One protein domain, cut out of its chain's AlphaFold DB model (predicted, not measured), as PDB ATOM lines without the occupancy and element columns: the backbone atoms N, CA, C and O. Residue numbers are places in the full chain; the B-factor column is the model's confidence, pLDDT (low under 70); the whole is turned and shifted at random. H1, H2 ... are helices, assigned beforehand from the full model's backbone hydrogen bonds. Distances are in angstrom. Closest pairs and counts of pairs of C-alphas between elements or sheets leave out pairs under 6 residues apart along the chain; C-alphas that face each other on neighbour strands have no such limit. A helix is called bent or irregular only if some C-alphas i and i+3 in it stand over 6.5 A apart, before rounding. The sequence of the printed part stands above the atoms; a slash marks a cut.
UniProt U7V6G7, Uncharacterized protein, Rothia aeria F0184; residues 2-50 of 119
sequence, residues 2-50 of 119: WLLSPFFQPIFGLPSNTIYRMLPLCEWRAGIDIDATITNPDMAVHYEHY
ATOM      1  N   TRP A   2      36.479   2.714  93.226       88.56
ATOM      2  CA  TRP A   2      36.182   1.672  92.214       88.56
ATOM      3  C   TRP A   2      35.940   2.211  90.801       88.56
ATOM      4  O   TRP A   2      36.538   1.731  89.852       88.56
ATOM      5  N   LEU A   3      35.147   3.279  90.685       90.00
ATOM      6  CA  LEU A   3      34.900   3.984  89.420       90.00
ATOM      7  C   LEU A   3      36.164   4.569  88.769       90.00
ATOM      8  O   LEU A   3      36.186   4.778  87.562       90.00
ATOM      9  N   LEU A   4      37.207   4.841  89.557       86.94
ATOM     10  CA  LEU A   4      38.448   5.455  89.085       86.94
ATOM     11  C   LEU A   4      39.554   4.423  88.824       86.94
ATOM     12  O   LEU A   4      40.536   4.748  88.162       86.94
ATOM     13  N   SER A   5      39.407   3.183  89.305       89.81
ATOM     14  CA  SER A   5      40.455   2.163  89.202       89.81
ATOM     15  C   SER A   5      40.854   1.790  87.766       89.81
ATOM     16  O   SER A   5      42.038   1.506  87.557       89.81
ATOM     17  N   PRO A   6      39.977   1.849  86.736       91.69
ATOM     18  CA  PRO A   6      40.404   1.653  85.348       91.69
ATOM     19  C   PRO A   6      41.447   2.679  84.879       91.69
ATOM     20  O   PRO A   6      42.258   2.377  84.007       91.69
ATOM     21  N   PHE A   7      41.477   3.869  85.485       90.38
ATOM     22  CA  PHE A   7      42.423   4.929  85.135       90.38
ATOM     23  C   PHE A   7      43.766   4.823  85.868       90.38
ATOM     24  O   PHE A   7      44.702   5.547  85.533       90.38
ATOM     25  N   PHE A   8      43.905   3.904  86.828       89.19
ATOM     26  CA  PHE A   8      45.149   3.751  87.585       89.19
ATOM     27  C   PHE A   8      46.329   3.356  86.694       89.19
ATOM     28  O   PHE A   8      47.421   3.903  86.842       89.19
ATOM     29  N   GLN A   9      46.104   2.476  85.718       86.19
ATOM     30  CA  GLN A   9      47.160   2.029  84.815       86.19
ATOM     31  C   GLN A   9      47.611   3.147  83.862       86.19
ATOM     32  O   GLN A   9      48.806   3.429  83.824       86.19
ATOM     33  N   PRO A  10      46.718   3.827  83.111       87.12
ATOM     34  CA  PRO A  10      47.152   4.874  82.188       87.12
ATOM     35  C   PRO A  10      47.739   6.108  82.891       87.12
ATOM     36  O   PRO A  10      48.682   6.697  82.362       87.12
ATOM     37  N   ILE A  11      47.220   6.491  84.065       86.06
ATOM     38  CA  ILE A  11      47.645   7.714  84.766       86.06
ATOM     39  C   ILE A  11      48.863   7.448  85.658       86.06
ATOM     40  O   ILE A  11      49.867   8.148  85.548       86.06
ATOM     41  N   PHE A  12      48.802   6.417  86.502       83.25
ATOM     42  CA  PHE A  12      49.802   6.157  87.546       83.25
ATOM     43  C   PHE A  12      50.721   4.968  87.240       83.25
ATOM     44  O   PHE A  12      51.675   4.728  87.972       83.25
ATOM     45  N   GLY A  13      50.453   4.189  86.186       84.56
ATOM     46  CA  GLY A  13      51.172   2.933  85.935       84.56
ATOM     47  C   GLY A  13      50.834   1.830  86.946       84.56
ATOM     48  O   GLY A  13      51.612   0.893  87.119       84.56
ATOM     49  N   LEU A  14      49.694   1.948  87.637       88.19
ATOM     50  CA  LEU A  14      49.246   1.013  88.667       88.19
ATOM     51  C   LEU A  14      48.118   0.106  88.146       88.19
ATOM     52  O   LEU A  14      47.123   0.617  87.633       88.19
ATOM     53  N   PRO A  15      48.178  -1.222  88.347       87.75
ATOM     54  CA  PRO A  15      47.085  -2.111  87.969       87.75
ATOM     55  C   PRO A  15      45.765  -1.703  88.625       87.75
ATOM     56  O   PRO A  15      45.742  -1.346  89.803       87.75
ATOM     57  N   SER A  16      44.636  -1.838  87.927       88.81
ATOM     58  CA  SER A  16      43.323  -1.474  88.485       88.81
ATOM     59  C   SER A  16      42.958  -2.259  89.746       88.81
ATOM     60  O   SER A  16      42.264  -1.743  90.617       88.81
ATOM     61  N   ASN A  17      43.469  -3.487  89.893       89.50
ATOM     62  CA  ASN A  17      43.272  -4.294  91.098       89.50
ATOM     63  C   ASN A  17      44.064  -3.784  92.322       89.50
ATOM     64  O   ASN A  17      43.814  -4.253  93.430       89.50
ATOM     65  N   THR A  18      44.946  -2.786  92.167       87.88
ATOM     66  CA  THR A  18      45.635  -2.105  93.281       87.88
ATOM     67  C   THR A  18      44.642  -1.551  94.301       87.88
ATOM     68  O   THR A  18      44.928  -1.530  95.494       87.88
ATOM     69  N   ILE A  19      43.429  -1.199  93.865       88.81
ATOM     70  CA  ILE A  19      42.356  -0.749  94.755       88.81
ATOM     71  C   ILE A  19      42.042  -1.741  95.887       88.81
ATOM     72  O   ILE A  19      41.747  -1.311  96.998       88.81
ATOM     73  N   TYR A  20      42.150  -3.052  95.643       88.75
ATOM     74  CA  TYR A  20      41.911  -4.072  96.670       88.75
ATOM     75  C   TYR A  20      43.020  -4.107  97.728       88.75
ATOM     76  O   TYR A  20      42.810  -4.656  98.800       88.75
ATOM     77  N   ARG A  21      44.199  -3.552  97.425       84.25
ATOM     78  CA  ARG A  21      45.305  -3.401  98.381       84.25
ATOM     79  C   ARG A  21      45.262  -2.068  99.121       84.25
ATOM     80  O   ARG A  21      45.816  -1.968 100.204       84.25
ATOM     81  N   MET A  22      44.628  -1.054  98.533       83.81
ATOM     82  CA  MET A  22      44.461   0.267  99.145       83.81
ATOM     83  C   MET A  22      43.271   0.327 100.113       83.81
ATOM     84  O   MET A  22      43.221   1.206 100.964       83.81
ATOM     85  N   LEU A  23      42.281  -0.558  99.962       86.19
ATOM     86  CA  LEU A  23      41.057  -0.564 100.764       86.19
ATOM     87  C   LEU A  23      41.020  -1.761 101.729       86.19
ATOM     88  O   LEU A  23      41.497  -2.831 101.356       86.19
ATOM     89  N   PRO A  24      40.385  -1.619 102.912       86.81
ATOM     90  CA  PRO A  24      39.630  -0.448 103.380       86.81
ATOM     91  C   PRO A  24      40.517   0.641 104.012       86.81
ATOM     92  O   PRO A  24      41.301   0.358 104.905       86.81
ATOM     93  N   LEU A  25      40.330   1.916 103.634       80.12
ATOM     94  CA  LEU A  25      41.141   3.037 104.161       80.12
ATOM     95  C   LEU A  25      41.022   3.226 105.678       80.12
ATOM     96  O   LEU A  25      41.931   3.762 106.301       80.12
ATOM     97  N   CYS A  26      39.902   2.810 106.273       83.69
ATOM     98  CA  CYS A  26      39.624   3.012 107.693       83.69
ATOM     99  C   CYS A  26      40.692   2.384 108.597       83.69
ATOM    100  O   CYS A  26      41.023   2.961 109.628       83.69
ATOM    101  N   GLU A  27      41.249   1.241 108.192       86.25
ATOM    102  CA  GLU A  27      42.291   0.528 108.943       86.25
ATOM    103  C   GLU A  27      43.637   1.266 108.919       86.25
ATOM    104  O   GLU A  27      44.430   1.149 109.848       86.25
ATOM    105  N   TRP A  28      43.866   2.084 107.890       86.25
ATOM    106  CA  TRP A  28      45.129   2.777 107.627       86.25
ATOM    107  C   TRP A  28      45.020   4.282 107.864       86.25
ATOM    108  O   TRP A  28      45.953   5.020 107.561       86.25
ATOM    109  N   ARG A  29      43.884   4.755 108.396       89.56
ATOM    110  CA  ARG A  29      43.544   6.182 108.462       89.56
ATOM    111  C   ARG A  29      44.621   7.014 109.147       89.56
ATOM    112  O   ARG A  29      45.025   8.026 108.600       89.56
ATOM    113  N   ALA A  30      45.107   6.568 110.305       92.94
ATOM    114  CA  ALA A  30      46.152   7.286 111.030       92.94
ATOM    115  C   ALA A  30      47.451   7.386 110.212       92.94
ATOM    116  O   ALA A  30      48.063   8.446 110.173       92.94
ATOM    117  N   GLY A  31      47.841   6.306 109.524       90.94
ATOM    118  CA  GLY A  31      49.008   6.303 108.641       90.94
ATOM    119  C   GLY A  31      48.825   7.233 107.443       90.94
ATOM    120  O   GLY A  31      49.711   8.021 107.152       90.94
ATOM    121  N   ILE A  32      47.647   7.212 106.813       90.25
ATOM    122  CA  ILE A  32      47.303   8.112 105.703       90.25
ATOM    123  C   ILE A  32      47.330   9.576 106.154       90.25
ATOM    124  O   ILE A  32      47.874  10.416 105.445       90.25
ATOM    125  N   ASP A  33      46.763   9.888 107.322       93.00
ATOM    126  CA  ASP A  33      46.742  11.250 107.858       93.00
ATOM    127  C   ASP A  33      48.172  11.734 108.162       93.00
ATOM    128  O   ASP A  33      48.533  12.849 107.785       93.00
ATOM    129  N   ILE A  34      49.016  10.891 108.773       92.94
ATOM    130  CA  ILE A  34      50.440  11.184 109.013       92.94
ATOM    131  C   ILE A  34      51.180  11.406 107.691       92.94
ATOM    132  O   ILE A  34      51.901  12.395 107.553       92.94
ATOM    133  N   ASP A  35      50.970  10.529 106.711       88.50
ATOM    134  CA  ASP A  35      51.631  10.630 105.415       88.50
ATOM    135  C   ASP A  35      51.217  11.882 104.646       88.50
ATOM    136  O   ASP A  35      52.046  12.532 104.009       88.50
ATOM    137  N   ALA A  36      49.941  12.254 104.717       89.12
ATOM    138  CA  ALA A  36      49.407  13.411 104.015       89.12
ATOM    139  C   ALA A  36      49.778  14.747 104.674       89.12
ATOM    140  O   ALA A  36      49.885  15.753 103.974       89.12
ATOM    141  N   THR A  37      49.937  14.782 106.001       90.88
ATOM    142  CA  THR A  37      50.088  16.044 106.751       90.88
ATOM    143  C   THR A  37      51.489  16.288 107.294       90.88
ATOM    144  O   THR A  37      51.833  17.441 107.540       90.88
ATOM    145  N   ILE A  38      52.293  15.236 107.466       88.56
ATOM    146  CA  ILE A  38      53.616  15.322 108.088       88.56
ATOM    147  C   ILE A  38      54.683  14.783 107.137       88.56
ATOM    148  O   ILE A  38      55.469  15.568 106.622       88.56
ATOM    149  N   THR A  39      54.728  13.474 106.872       83.94
ATOM    150  CA  THR A  39      55.941  12.853 106.299       83.94
ATOM    151  C   THR A  39      56.194  13.249 104.842       83.94
ATOM    152  O   THR A  39      57.315  13.645 104.518       83.94
ATOM    153  N   ASN A  40      55.178  13.208 103.967       83.69
ATOM    154  CA  ASN A  40      55.357  13.591 102.562       83.69
ATOM    155  C   ASN A  40      55.603  15.100 102.395       83.69
ATOM    156  O   ASN A  40      56.524  15.458 101.657       83.69
ATOM    157  N   PRO A  41      54.847  16.001 103.064       86.19
ATOM    158  CA  PRO A  41      55.141  17.431 103.008       86.19
ATOM    159  C   PRO A  41      56.524  17.787 103.553       86.19
ATOM    160  O   PRO A  41      57.197  18.621 102.955       86.19
ATOM    161  N   ASP A  42      56.965  17.154 104.643       85.69
ATOM    162  CA  ASP A  42      58.263  17.443 105.260       85.69
ATOM    163  C   ASP A  42      59.418  17.140 104.297       85.69
ATOM    164  O   ASP A  42      60.258  18.001 104.047       85.69
ATOM    165  N   MET A  43      59.398  15.977 103.637       80.44
ATOM    166  CA  MET A  43      60.388  15.656 102.602       80.44
ATOM    167  C   MET A  43      60.330  16.634 101.416       80.44
ATOM    168  O   MET A  43      61.365  17.073 100.921       80.44
ATOM    169  N   ALA A  44      59.126  16.969 100.944       81.56
ATOM    170  CA  ALA A  44      58.951  17.772  99.734       81.56
ATOM    171  C   ALA A  44      59.289  19.261  99.928       81.56
ATOM    172  O   ALA A  44      59.797  19.903  99.007       81.56
ATOM    173  N   VAL A  45      58.980  19.820 101.103       85.19
ATOM    174  CA  VAL A  45      59.127  21.253 101.416       85.19
ATOM    175  C   VAL A  45      60.424  21.532 102.168       85.19
ATOM    176  O   VAL A  45      61.082  22.540 101.913       85.19
ATOM    177  N   HIS A  46      60.814  20.643 103.081       85.12
ATOM    178  CA  HIS A  46      61.988  20.797 103.935       85.12
ATOM    179  C   HIS A  46      63.106  19.831 103.543       85.12
ATOM    180  O   HIS A  46      63.829  19.349 104.408       85.12
ATOM    181  N   TYR A  47      63.285  19.607 102.237       83.38
ATOM    182  CA  TYR A  47      64.273  18.687 101.671       83.38
ATOM    183  C   TYR A  47      65.627  18.730 102.399       83.38
ATOM    184  O   TYR A  47      66.027  17.728 102.982       83.38
ATOM    185  N   GLU A  48      66.280  19.896 102.464       86.06
ATOM    186  CA  GLU A  48      67.605  20.077 103.093       86.06
ATOM    187  C   GLU A  48      67.645  19.750 104.596       86.06
ATOM    188  O   GLU A  48      68.707  19.478 105.148       86.06
ATOM    189  N   HIS A  49      66.497  19.791 105.275       87.56
ATOM    190  CA  HIS A  49      66.387  19.539 106.712       87.56
ATOM    191  C   HIS A  49      65.862  18.136 107.029       87.56
ATOM    192  O   HIS A  49      65.943  17.711 108.181       87.56
ATOM    193  N   TYR A  50      65.342  17.409 106.036       85.81
ATOM    194  CA  TYR A  50      64.860  16.051 106.239       85.81
ATOM    195  C   TYR A  50      66.052  15.127 106.524       85.81
ATOM    196  O   TYR A  50      66.904  14.984 105.649       85.81
TER     197      TYR A  50
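Overview. This is residues 2 to 50 of the 119 residues of an uncharacterized protein of Rothia aeria F0184 (UniProt U7V6G7). The model is an open arch: short H1 and H2, packed on each other and only just about perpendicular at 72 degrees, form one leg, and long, kinked H3 runs away from H2 as the other, meeting neither side by side. The printed part has 49 residues with three named helices, H1, H2, H3, no named strand, and is all helix. It is only just loose, close to extended, with a radius of gyration of the C-alphas of 14.0 A, and flat, spanning 38 by 26 by 13 A.

Along the chain. H1, residues 2 to 12, begins at C-alpha 2 (36.182, 1.672, 92.214) and is 15.1 A long. H2 holds residues 16 to 22. H3, residues 25 to 45, is 25.7 A long, has a kink of 38 degrees near residue 34, and ends at C-alpha 45 (59.127, 21.253, 101.416). H1 and H3 are irregular: C-alphas 3 and 6 are 7.2 A apart, C-alphas 27 and 30 8.1 A.

Arrangement. H1 and H2 touch, the closest C-alphas, of Ser 5 and Ser 16, being 4.7 A apart; at 72 degrees they are only just about perpendicular. H2 and H3 meet only through their link; H1 and H3 are apart. O i to N i+4 pairs within hydrogen-bond range number 2 of 7 in H1, 1 of 3 in H2 and 12 of 17 in H3; O i to N i+3 pairs number 3 of 8 in H1 and 4 of 4 in H2.

Size, cuts and confidence. The C-alphas farthest apart, of Leu 3 and His 49, are 39.1 A apart. The printed part has no cut, both links are tight, and no printed residue is under pLDDT 70.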